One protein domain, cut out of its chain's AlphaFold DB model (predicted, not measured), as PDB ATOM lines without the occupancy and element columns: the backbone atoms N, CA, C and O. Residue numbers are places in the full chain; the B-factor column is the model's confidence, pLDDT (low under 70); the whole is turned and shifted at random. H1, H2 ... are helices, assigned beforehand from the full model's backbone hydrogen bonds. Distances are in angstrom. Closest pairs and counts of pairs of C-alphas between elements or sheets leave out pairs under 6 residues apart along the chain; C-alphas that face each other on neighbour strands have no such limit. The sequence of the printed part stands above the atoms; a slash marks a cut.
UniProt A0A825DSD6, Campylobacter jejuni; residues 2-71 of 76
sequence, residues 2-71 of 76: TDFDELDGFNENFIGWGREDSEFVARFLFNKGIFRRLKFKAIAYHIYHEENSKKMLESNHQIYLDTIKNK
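This is residues 2 to 71 of the 76 residues of a protein of Campylobacter jejuni (UniProt A0A825DSD6). Two helices, H3 and the shorter H2, lie side by side and nearly parallel, joined by a wide open loop whose residues 36 to 50 stick out from the body. A third, very short helix, H1, sits close to H2 and away from H3. The printed part has 70 residues, with three named helices in the order H1, H2, H3 and no named strand; the class is all helix, though helices hold just 29 of the 70 residues. The whole is loose, with a radius of gyration of the C-alphas of 14.1 A and spans of 36 by 34 by 19 A.

Start at H3, residues 57 to 70, the longest helix. It touches H2, residues 20 to 30; look at Glu 23 and Tyr 64, whose C-alphas are the closest of the two helices at 5.2 A. Their lines stand at a shallow tilt of 5 degrees, and they run the same way. Farther out, H1, residues 2 to 5, is close to H2 but not clearly touching it; the closest C-alphas, those of Asp 3 and Phe 28, are 7.3 A apart. H1 and H3 are apart. In H2 and H3 every O i to N i+4 pair is within hydrogen-bond range; H1 is too short for such a pair, and its one O i to N i+3 pair is within range.

Find C-alpha 57 at (160.979, 191.620, 152.737); from there H3 runs 20.0 A to C-alpha 70 at (162.995, 207.948, 164.074). H2 begins at C-alpha 20, at (161.407, 191.786, 162.606), and covers 15.5 A to C-alpha 30. H1 begins at C-alpha 2 and measures 5.1 A.

The C-alphas farthest apart, those of Tyr 48 and Asn 70, are 36.0 A from each other. Both links are long: residues 6 to 19 and residues 31 to 56, and within the second you will find residues 36 to 50, which stand free. Without them the body spans 32 by 21 by 19 A. The printed part has no cut, and no printed residue of this model has a pLDDT under 70.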
ATOM      1  N   THR A   2     161.191 192.544 181.851       93.88
ATOM      2  CA  THR A   2     160.966 194.001 181.890       93.88
ATOM      3  C   THR A   2     161.401 194.728 180.617       93.88
ATOM      4  O   THR A   2     160.564 195.358 179.992       93.88
ATOM      5  N   ASP A   3     162.639 194.526 180.146       93.38
ATOM      6  CA  ASP A   3     163.117 195.169 178.908       93.38
ATOM      7  C   ASP A   3     162.269 194.848 177.664       93.38
ATOM      8  O   ASP A   3     162.245 195.629 176.726       93.38
ATOM      9  N   PHE A   4     161.608 193.687 177.619       93.19
ATOM     10  CA  PHE A   4     160.710 193.316 176.519       93.19
ATOM     11  C   PHE A   4     159.354 194.015 176.661       93.19
ATOM     12  O   PHE A   4     158.812 194.515 175.677       93.19
ATOM     13  N   ASP A   5     158.829 194.060 177.887       93.38
ATOM     14  CA  ASP A   5     157.548 194.696 178.195       93.38
ATOM     15  C   ASP A   5     157.621 196.219 177.953       93.38
ATOM     16  O   ASP A   5     156.672 196.804 177.441       93.38
ATOM     17  N   GLU A   6     158.771 196.849 178.217       94.31
ATOM     18  CA  GLU A   6     159.027 198.271 177.923       94.31
ATOM     19  C   GLU A   6     159.052 198.607 176.423       94.31
ATOM     20  O   GLU A   6     158.927 199.771 176.047       94.31
ATOM     21  N   LEU A   7     159.214 197.601 175.561       93.94
ATOM     22  CA  LEU A   7     159.194 197.753 174.106       93.94
ATOM     23  C   LEU A   7     157.822 197.428 173.505       93.94
ATOM     24  O   LEU A   7     157.700 197.383 172.284       93.94
ATOM     25  N   ASP A   8     156.805 197.132 174.316       94.31
ATOM     26  CA  ASP A   8     155.522 196.596 173.842       94.31
ATOM     27  C   ASP A   8     155.680 195.305 173.003       94.31
ATOM     28  O   ASP A   8     154.848 194.988 172.155       94.31
ATOM     29  N   GLY A   9     156.755 194.541 173.219       94.75
ATOM     30  CA  GLY A   9     157.048 193.320 172.470       94.75
ATOM     31  C   GLY A   9     157.462 193.541 171.009       94.75
ATOM     32  O   GLY A   9     158.127 194.523 170.669       94.75
ATOM     33  N   PHE A  10     157.138 192.578 170.142       96.81
ATOM     34  CA  PHE A  10     157.427 192.661 168.706       96.81
ATOM     35  C   PHE A  10     156.443 193.591 167.996       96.81
ATOM     36  O   PHE A  10     155.282 193.688 168.372       96.81
ATOM     37  N   ASN A  11     156.919 194.250 166.942       97.31
ATOM     38  CA  ASN A  11     156.091 195.111 166.112       97.31
ATOM     39  C   ASN A  11     155.136 194.259 165.259       97.31
ATOM     40  O   ASN A  11     155.569 193.521 164.376       97.31
ATOM     41  N   GLU A  12     153.834 194.361 165.519       96.62
ATOM     42  CA  GLU A  12     152.811 193.509 164.891       96.62
ATOM     43  C   GLU A  12     152.512 193.881 163.428       96.62
ATOM     44  O   GLU A  12     151.764 193.181 162.749       96.62
ATOM     45  N   ASN A  13     153.124 194.949 162.903       97.12
ATOM     46  CA  ASN A  13     153.000 195.318 161.491       97.12
ATOM     47  C   ASN A  13     153.875 194.456 160.561       97.12
ATOM     48  O   ASN A  13     153.718 194.524 159.340       97.12
ATOM     49  N   PHE A  14     154.811 193.667 161.103       97.19
ATOM     50  CA  PHE A  14     155.611 192.737 160.305       97.19
ATOM     51  C   PHE A  14     154.771 191.532 159.883       97.19
ATOM     52  O   PHE A  14     154.172 190.844 160.705       97.19
ATOM     53  N   ILE A  15     154.768 191.247 158.581       96.50
ATOM     54  CA  ILE A  15     154.048 190.110 158.000       96.50
ATOM     55  C   ILE A  15     155.049 189.238 157.249       96.50
ATOM     56  O   ILE A  15     155.930 189.739 156.549       96.50
ATOM     57  N   GLY A  16     154.897 187.918 157.347       94.12
ATOM     58  CA  GLY A  16     155.792 186.977 156.681       94.12
ATOM     59  C   GLY A  16     157.191 187.001 157.292       94.12
ATOM     60  O   GLY A  16     157.329 186.985 158.509       94.12
ATOM     61  N   TRP A  17     158.224 186.996 156.449       94.19
ATOM     62  CA  TRP A  17     159.604 186.821 156.890       94.19
ATOM     63  C   TRP A  17     160.472 188.054 156.620       94.19
ATOM     64  O   TRP A  17     160.487 188.583 155.503       94.19
ATOM     65  N   GLY A  18     161.248 188.452 157.630       95.81
ATOM     66  CA  GLY A  18     162.394 189.339 157.498       95.81
ATOM     67  C   GLY A  18     162.252 190.666 158.241       95.81
ATOM     68  O   GLY A  18     161.217 191.324 158.168       95.81
ATOM     69  N   ARG A  19     163.380 191.094 158.833       97.25
ATOM     70  CA  ARG A  19     163.646 192.386 159.506       97.25
ATOM     71  C   ARG A  19     163.008 192.592 160.884       97.25
ATOM     72  O   ARG A  19     163.461 193.497 161.581       97.25
ATOM     73  N   GLU A  20     162.082 191.747 161.307       97.44
ATOM     74  CA  GLU A  20     161.407 191.786 162.606       97.44
ATOM     75  C   GLU A  20     162.392 191.726 163.786       97.44
ATOM     76  O   GLU A  20     162.370 192.592 164.658       97.44
ATOM     77  N   ASP A  21     163.348 190.791 163.758       97.06
ATOM     78  CA  ASP A  21     164.360 190.657 164.816       97.06
ATOM     79  C   ASP A  21     165.296 191.869 164.866       97.06
ATOM     80  O   ASP A  21     165.717 192.324 165.928       97.06
ATOM     81  N   SER A  22     165.637 192.404 163.689       97.62
ATOM     82  CA  SER A  22     166.534 193.559 163.578       97.62
ATOM     83  C   SER A  22     165.865 194.829 164.100       97.62
ATOM     84  O   SER A  22     166.515 195.637 164.763       97.62
ATOM     85  N   GLU A  23     164.574 194.999 163.811       98.19
ATOM     86  CA  GLU A  23     163.747 196.094 164.317       98.19
ATOM     87  C   GLU A  23     163.612 196.023 165.836       98.19
ATOM     88  O   GLU A  23     163.906 197.010 166.513       98.19
ATOM     89  N   PHE A  24     163.306 194.842 166.378       97.75
ATOM     90  CA  PHE A  24     163.196 194.641 167.819       97.75
ATOM     91  C   PHE A  24     164.513 194.963 168.542       97.75
ATOM     92  O   PHE A  24     164.524 195.709 169.524       97.75
ATOM     93  N   VAL A  25     165.648 194.471 168.029       96.94
ATOM     94  CA  VAL A  25     166.976 194.768 168.598       96.94
ATOM     95  C   VAL A  25     167.295 196.261 168.525       96.94
ATOM     96  O   VAL A  25     167.874 196.800 169.468       96.94
ATOM     97  N   ALA A  26     166.918 196.950 167.448       97.69
ATOM     98  CA  ALA A  26     167.120 198.391 167.348       97.69
ATOM     99  C   ALA A  26     166.364 199.142 168.450       97.69
ATOM    100  O   ALA A  26     166.978 199.930 169.172       97.69
ATOM    101  N   ARG A  27     165.070 198.847 168.639       97.75
ATOM    102  CA  ARG A  27     164.257 199.461 169.701       97.75
ATOM    103  C   ARG A  27     164.803 199.143 171.091       97.75
ATOM    104  O   ARG A  27     164.939 200.052 171.905       97.75
ATOM    105  N   PHE A  28     165.224 197.899 171.330       97.75
ATOM    106  CA  PHE A  28     165.897 197.500 172.571       97.75
ATOM    107  C   PHE A  28     167.138 198.352 172.857       97.75
ATOM    108  O   PHE A  28     167.289 198.871 173.961       97.75
ATOM    109  N   LEU A  29     168.010 198.555 171.868       97.19
ATOM    110  CA  LEU A  29     169.214 199.374 172.041       97.19
ATOM    111  C   LEU A  29     168.892 200.867 172.202       97.19
ATOM    112  O   LEU A  29     169.573 201.556 172.964       97.19
ATOM    113  N   PHE A  30     167.852 201.376 171.537       97.06
ATOM    114  CA  PHE A  30     167.370 202.745 171.749       97.06
ATOM    115  C   PHE A  30     166.780 202.935 173.152       97.06
ATOM    116  O   PHE A  30     166.971 203.997 173.746       97.06
ATOM    117  N   ASN A  31     166.182 201.891 173.731       96.69
ATOM    118  CA  ASN A  31     165.713 201.863 175.117       96.69
ATOM    119  C   ASN A  31     166.808 201.465 176.125       96.69
ATOM    120  O   ASN A  31     166.555 200.768 177.103       96.69
ATOM    121  N   LYS A  32     168.058 201.890 175.896       95.94
ATOM    122  CA  LYS A  32     169.200 201.651 176.805       95.94
ATOM    123  C   LYS A  32     169.513 200.168 177.057       95.94
ATOM    124  O   LYS A  32     170.236 199.846 178.004       95.94
ATOM    125  N   GLY A  33     169.017 199.271 176.208       95.75
ATOM    126  CA  GLY A  33     169.308 197.851 176.273       95.75
ATOM    127  C   GLY A  33     170.807 197.577 176.196       95.75
ATOM    128  O   GLY A  33     171.558 198.218 175.456       95.75
ATOM    129  N   ILE A  34     171.267 196.603 176.978       95.44
ATOM    130  CA  ILE A  34     172.688 196.266 177.061       95.44
ATOM    131  C   ILE A  34     173.030 195.241 175.983       95.44
ATOM    132  O   ILE A  34     172.616 194.083 176.047       95.44
ATOM    133  N   PHE A  35     173.867 195.642 175.029       94.31
ATOM    134  CA  PHE A  35     174.425 194.716 174.051       94.31
ATOM    135  C   PHE A  35     175.370 193.706 174.718       94.31
ATOM    136  O   PHE A  35     176.296 194.072 175.445       94.31
ATOM    137  N   ARG A  36     175.180 192.417 174.423       92.75
ATOM    138  CA  ARG A  36     176.050 191.328 174.888       92.75
ATOM    139  C   ARG A  36     176.502 190.474 173.712       92.75
ATOM    140  O   ARG A  36     175.738 190.203 172.793       92.75
ATOM    141  N   ARG A  37     177.751 190.009 173.756       93.19
ATOM    142  CA  ARG A  37     178.346 189.160 172.716       93.19
ATOM    143  C   ARG A  37     178.465 187.719 173.213       93.19
ATOM    144  O   ARG A  37     179.089 187.476 174.241       93.19
ATOM    145  N   LEU A  38     177.919 186.767 172.452       92.94
ATOM    146  CA  LEU A  38     177.863 185.338 172.810       92.94
ATOM    147  C   LEU A  38     178.854 184.445 172.039       92.94
ATOM    148  O   LEU A  38     178.708 183.223 172.017       92.94
ATOM    149  N   LYS A  39     179.884 185.030 171.415       93.12
ATOM    150  CA  LYS A  39     180.886 184.283 170.634       93.12
ATOM    151  C   LYS A  39     181.498 183.153 171.481       93.12
ATOM    152  O   LYS A  39     182.090 183.433 172.519       93.12
ATOM    153  N   PHE A  40     181.346 181.906 171.025       93.56
ATOM    154  CA  PHE A  40     181.802 180.675 171.694       93.56
ATOM    155  C   PHE A  40     181.237 180.418 173.107       93.56
ATOM    156  O   PHE A  40     181.874 179.731 173.899       93.56
ATOM    157  N   LYS A  41     180.056 180.958 173.448       94.50
ATOM    158  CA  LYS A  41     179.438 180.767 174.779       94.50
ATOM    159  C   LYS A  41     178.043 180.136 174.770       94.50
ATOM    160  O   LYS A  41     177.601 179.669 175.809       94.50
ATOM    161  N   ALA A  42     177.359 180.125 173.627       93.38
ATOM    162  CA  ALA A  42     176.010 179.577 173.486       93.38
ATOM    163  C   ALA A  42     175.876 178.887 172.121       93.38
ATOM    164  O   ALA A  42     175.443 179.499 171.148       93.38
ATOM    165  N   ILE A  43     176.345 177.641 172.030       93.06
ATOM    166  CA  ILE A  43     176.259 176.858 170.792       93.06
ATOM    167  C   ILE A  43     174.805 176.421 170.606       93.06
ATOM    168  O   ILE A  43     174.237 175.776 171.485       93.06
ATOM    169  N   ALA A  44     174.220 176.773 169.464       94.50
ATOM    170  CA  ALA A  44     172.886 176.363 169.050       94.50
ATOM    171  C   ALA A  44     172.949 175.787 167.633       94.50
ATOM    172  O   ALA A  44     173.771 176.217 166.821       94.50
ATOM    173  N   TYR A  45     172.077 174.823 167.345       95.69
ATOM    174  CA  TYR A  45     171.948 174.207 166.029       95.69
ATOM    175  C   TYR A  45     170.625 174.633 165.398       95.69
ATOM    176  O   TYR A  45     169.582 174.578 166.045       95.69
ATOM    177  N   HIS A  46     170.675 175.042 164.132       94.50
ATOM    178  CA  HIS A  46     169.492 175.329 163.327       94.50
ATOM    179  C   HIS A  46     169.173 174.095 162.480       94.50
ATOM    180  O   HIS A  46     170.049 173.596 161.771       94.50
ATOM    181  N   ILE A  47     167.941 173.589 162.551       96.62
ATOM    182  CA  ILE A  47     167.501 172.467 161.711       96.62
ATOM    183  C   ILE A  47     167.280 172.981 160.293       96.62
ATOM    184  O   ILE A  47     166.479 173.888 160.085       96.62
ATOM    185  N   TYR A  48     167.982 172.398 159.323       95.50
ATOM    186  CA  TYR A  48     167.870 172.796 157.925       95.50
ATOM    187  C   TYR A  48     166.417 172.768 157.421       95.50
ATOM    188  O   TYR A  48     165.678 171.816 157.674       95.50
ATOM    189  N   HIS A  49     166.049 173.802 156.670       94.06
ATOM    190  CA  HIS A  49     164.796 173.914 155.933       94.06
ATOM    191  C   HIS A  49     165.013 174.779 154.680       94.06
ATOM    192  O   HIS A  49     166.002 175.512 154.590       94.06
ATOM    193  N   GLU A  50     164.089 174.705 153.720       95.75
ATOM    194  CA  GLU A  50     164.093 175.584 152.547       95.75
ATOM    195  C   GLU A  50     163.870 177.049 152.934       95.75
ATOM    196  O   GLU A  50     163.296 177.366 153.977       95.75
ATOM    197  N   GLU A  51     164.337 177.964 152.091       90.88
ATOM    198  CA  GLU A  51     164.223 179.387 152.375       90.88
ATOM    199  C   GLU A  51     162.759 179.857 152.369       90.88
ATOM    200  O   GLU A  51     161.978 179.533 151.474       90.88
ATOM    201  N   ASN A  52     162.393 180.668 153.366       89.56
ATOM    202  CA  ASN A  52     161.061 181.258 153.443       89.56
ATOM    203  C   ASN A  52     160.836 182.298 152.335       89.56
ATOM    204  O   ASN A  52     161.759 182.957 151.854       89.56
ATOM    205  N   SER A  53     159.569 182.506 151.967       92.94
ATOM    206  CA  SER A  53     159.209 183.517 150.973       92.94
ATOM    207  C   SER A  53     159.656 184.920 151.396       92.94
ATOM    208  O   SER A  53     159.254 185.439 152.435       92.94
ATOM    209  N   LYS A  54     160.410 185.584 150.517       94.19
ATOM    210  CA  LYS A  54     160.858 186.977 150.678       94.19
ATOM    211  C   LYS A  54     159.845 188.015 150.184       94.19
ATOM    212  O   LYS A  54     160.189 189.184 150.048       94.19
ATOM    213  N   LYS A  55     158.595 187.621 149.912       96.44
ATOM    214  CA  LYS A  55     157.568 188.511 149.335       96.44
ATOM    215  C   LYS A  55     157.356 189.797 150.146       96.44
ATOM    216  O   LYS A  55     157.142 190.849 149.558       96.44
ATOM    217  N   MET A  56     157.434 189.710 151.475       96.75
ATOM    218  CA  MET A  56     157.228 190.848 152.381       96.75
ATOM    219  C   MET A  56     158.516 191.589 152.751       96.75
ATOM    220  O   MET A  56     158.453 192.598 153.450       96.75
ATOM    221  N   LEU A  57     159.680 191.133 152.272       96.12
ATOM    222  CA  LEU A  57     160.979 191.620 152.737       96.12
ATOM    223  C   LEU A  57     161.149 193.129 152.536       96.12
ATOM    224  O   LEU A  57     161.657 193.794 153.431       96.12
ATOM    225  N   GLU A  58     160.713 193.667 151.394       97.75
ATOM    226  CA  GLU A  58     160.841 195.101 151.104       97.75
ATOM    227  C   GLU A  58     159.931 195.941 152.008       97.75
ATOM    228  O   GLU A  58     160.391 196.877 152.653       97.75
ATOM    229  N   SER A  59     158.656 195.555 152.138       97.75
ATOM    230  CA  SER A  59     157.704 196.225 153.036       97.75
ATOM    231  C   SER A  59     158.208 196.223 154.481       97.75
ATOM    232  O   SER A  59     158.248 197.262 155.138       97.75
ATOM    233  N   ASN A  60     158.669 195.068 154.960       98.12
ATOM    234  CA  ASN A  60     159.239 194.918 156.295       98.12
ATOM    235  C   ASN A  60     160.535 195.729 156.457       98.12
ATOM    236  O   ASN A  60     160.815 196.277 157.525       98.12
ATOM    237  N   HIS A  61     161.332 195.849 155.395       98.25
ATOM    238  CA  HIS A  61     162.531 196.675 155.416       98.25
ATOM    239  C   HIS A  61     162.205 198.155 155.606       98.25
ATOM    240  O   HIS A  61     162.905 198.814 156.373       98.25
ATOM    241  N   GLN A  62     161.125 198.657 155.009       98.44
ATOM    242  CA  GLN A  62     160.692 200.040 155.218       98.44
ATOM    243  C   GLN A  62     160.261 200.303 156.669       98.44
ATOM    244  O   GLN A  62     160.645 201.327 157.232       98.44
ATOM    245  N   ILE A  63     159.568 199.358 157.317       98.12
ATOM    246  CA  ILE A  63     159.229 199.454 158.755       98.12
ATOM    247  C   ILE A  63     160.508 199.541 159.607       98.12
ATOM    248  O   ILE A  63     160.631 200.388 160.498       98.12
ATOM    249  N   TYR A  64     161.497 198.697 159.306       98.38
ATOM    250  CA  TYR A  64     162.795 198.733 159.977       98.38
ATOM    251  C   TYR A  64     163.523 200.071 159.769       98.38
ATOM    252  O   TYR A  64     164.021 200.659 160.729       98.38
ATOM    253  N   LEU A  65     163.572 200.583 158.536       98.44
ATOM    254  CA  LEU A  65     164.226 201.860 158.233       98.44
ATOM    255  C   LEU A  65     163.550 203.033 158.946       98.44
ATOM    256  O   LEU A  65     164.250 203.900 159.471       98.44
ATOM    257  N   ASP A  66     162.220 203.047 159.015       98.25
ATOM    258  CA  ASP A  66     161.465 204.047 159.770       98.25
ATOM    259  C   ASP A  66     161.820 204.015 161.266       98.25
ATOM    260  O   ASP A  66     162.089 205.056 161.872       98.25
ATOM    261  N   THR A  67     161.923 202.817 161.843       98.06
ATOM    262  CA  THR A  67     162.324 202.616 163.243       98.06
ATOM    263  C   THR A  67     163.715 203.181 163.517       98.06
ATOM    264  O   THR A  67     163.900 203.916 164.488       98.06
ATOM    265  N   ILE A  68     164.691 202.889 162.649       98.12
ATOM    266  CA  ILE A  68     166.062 203.405 162.776       98.12
ATOM    267  C   ILE A  68     166.097 204.924 162.617       98.12
ATOM    268  O   ILE A  68     166.735 205.614 163.415       98.12
ATOM    269  N   LYS A  69     165.406 205.453 161.601       98.19
ATOM    270  CA  LYS A  69     165.387 206.885 161.285       98.19
ATOM    271  C   LYS A  69     164.809 207.706 162.434       98.19
ATOM    272  O   LYS A  69     165.372 208.740 162.785       98.19
ATOM    273  N   ASN A  70     163.714 207.234 163.022       97.69
ATOM    274  CA  ASN A  70     162.995 207.948 164.074       97.69
ATOM    275  C   ASN A  70     163.411 207.522 165.489       97.69
ATOM    276  O   ASN A  70     162.895 208.073 166.458       97.69
ATOM    277  N   LYS A  71     164.331 206.555 165.617       96.62
ATOM    278  CA  LYS A  71     164.775 205.968 166.892       96.62
ATOM    279  C   LYS A  71     163.606 205.564 167.795       96.62
ATOM    280  O   LYS A  71     163.586 205.886 168.984       96.62
TER     281      LYS A  71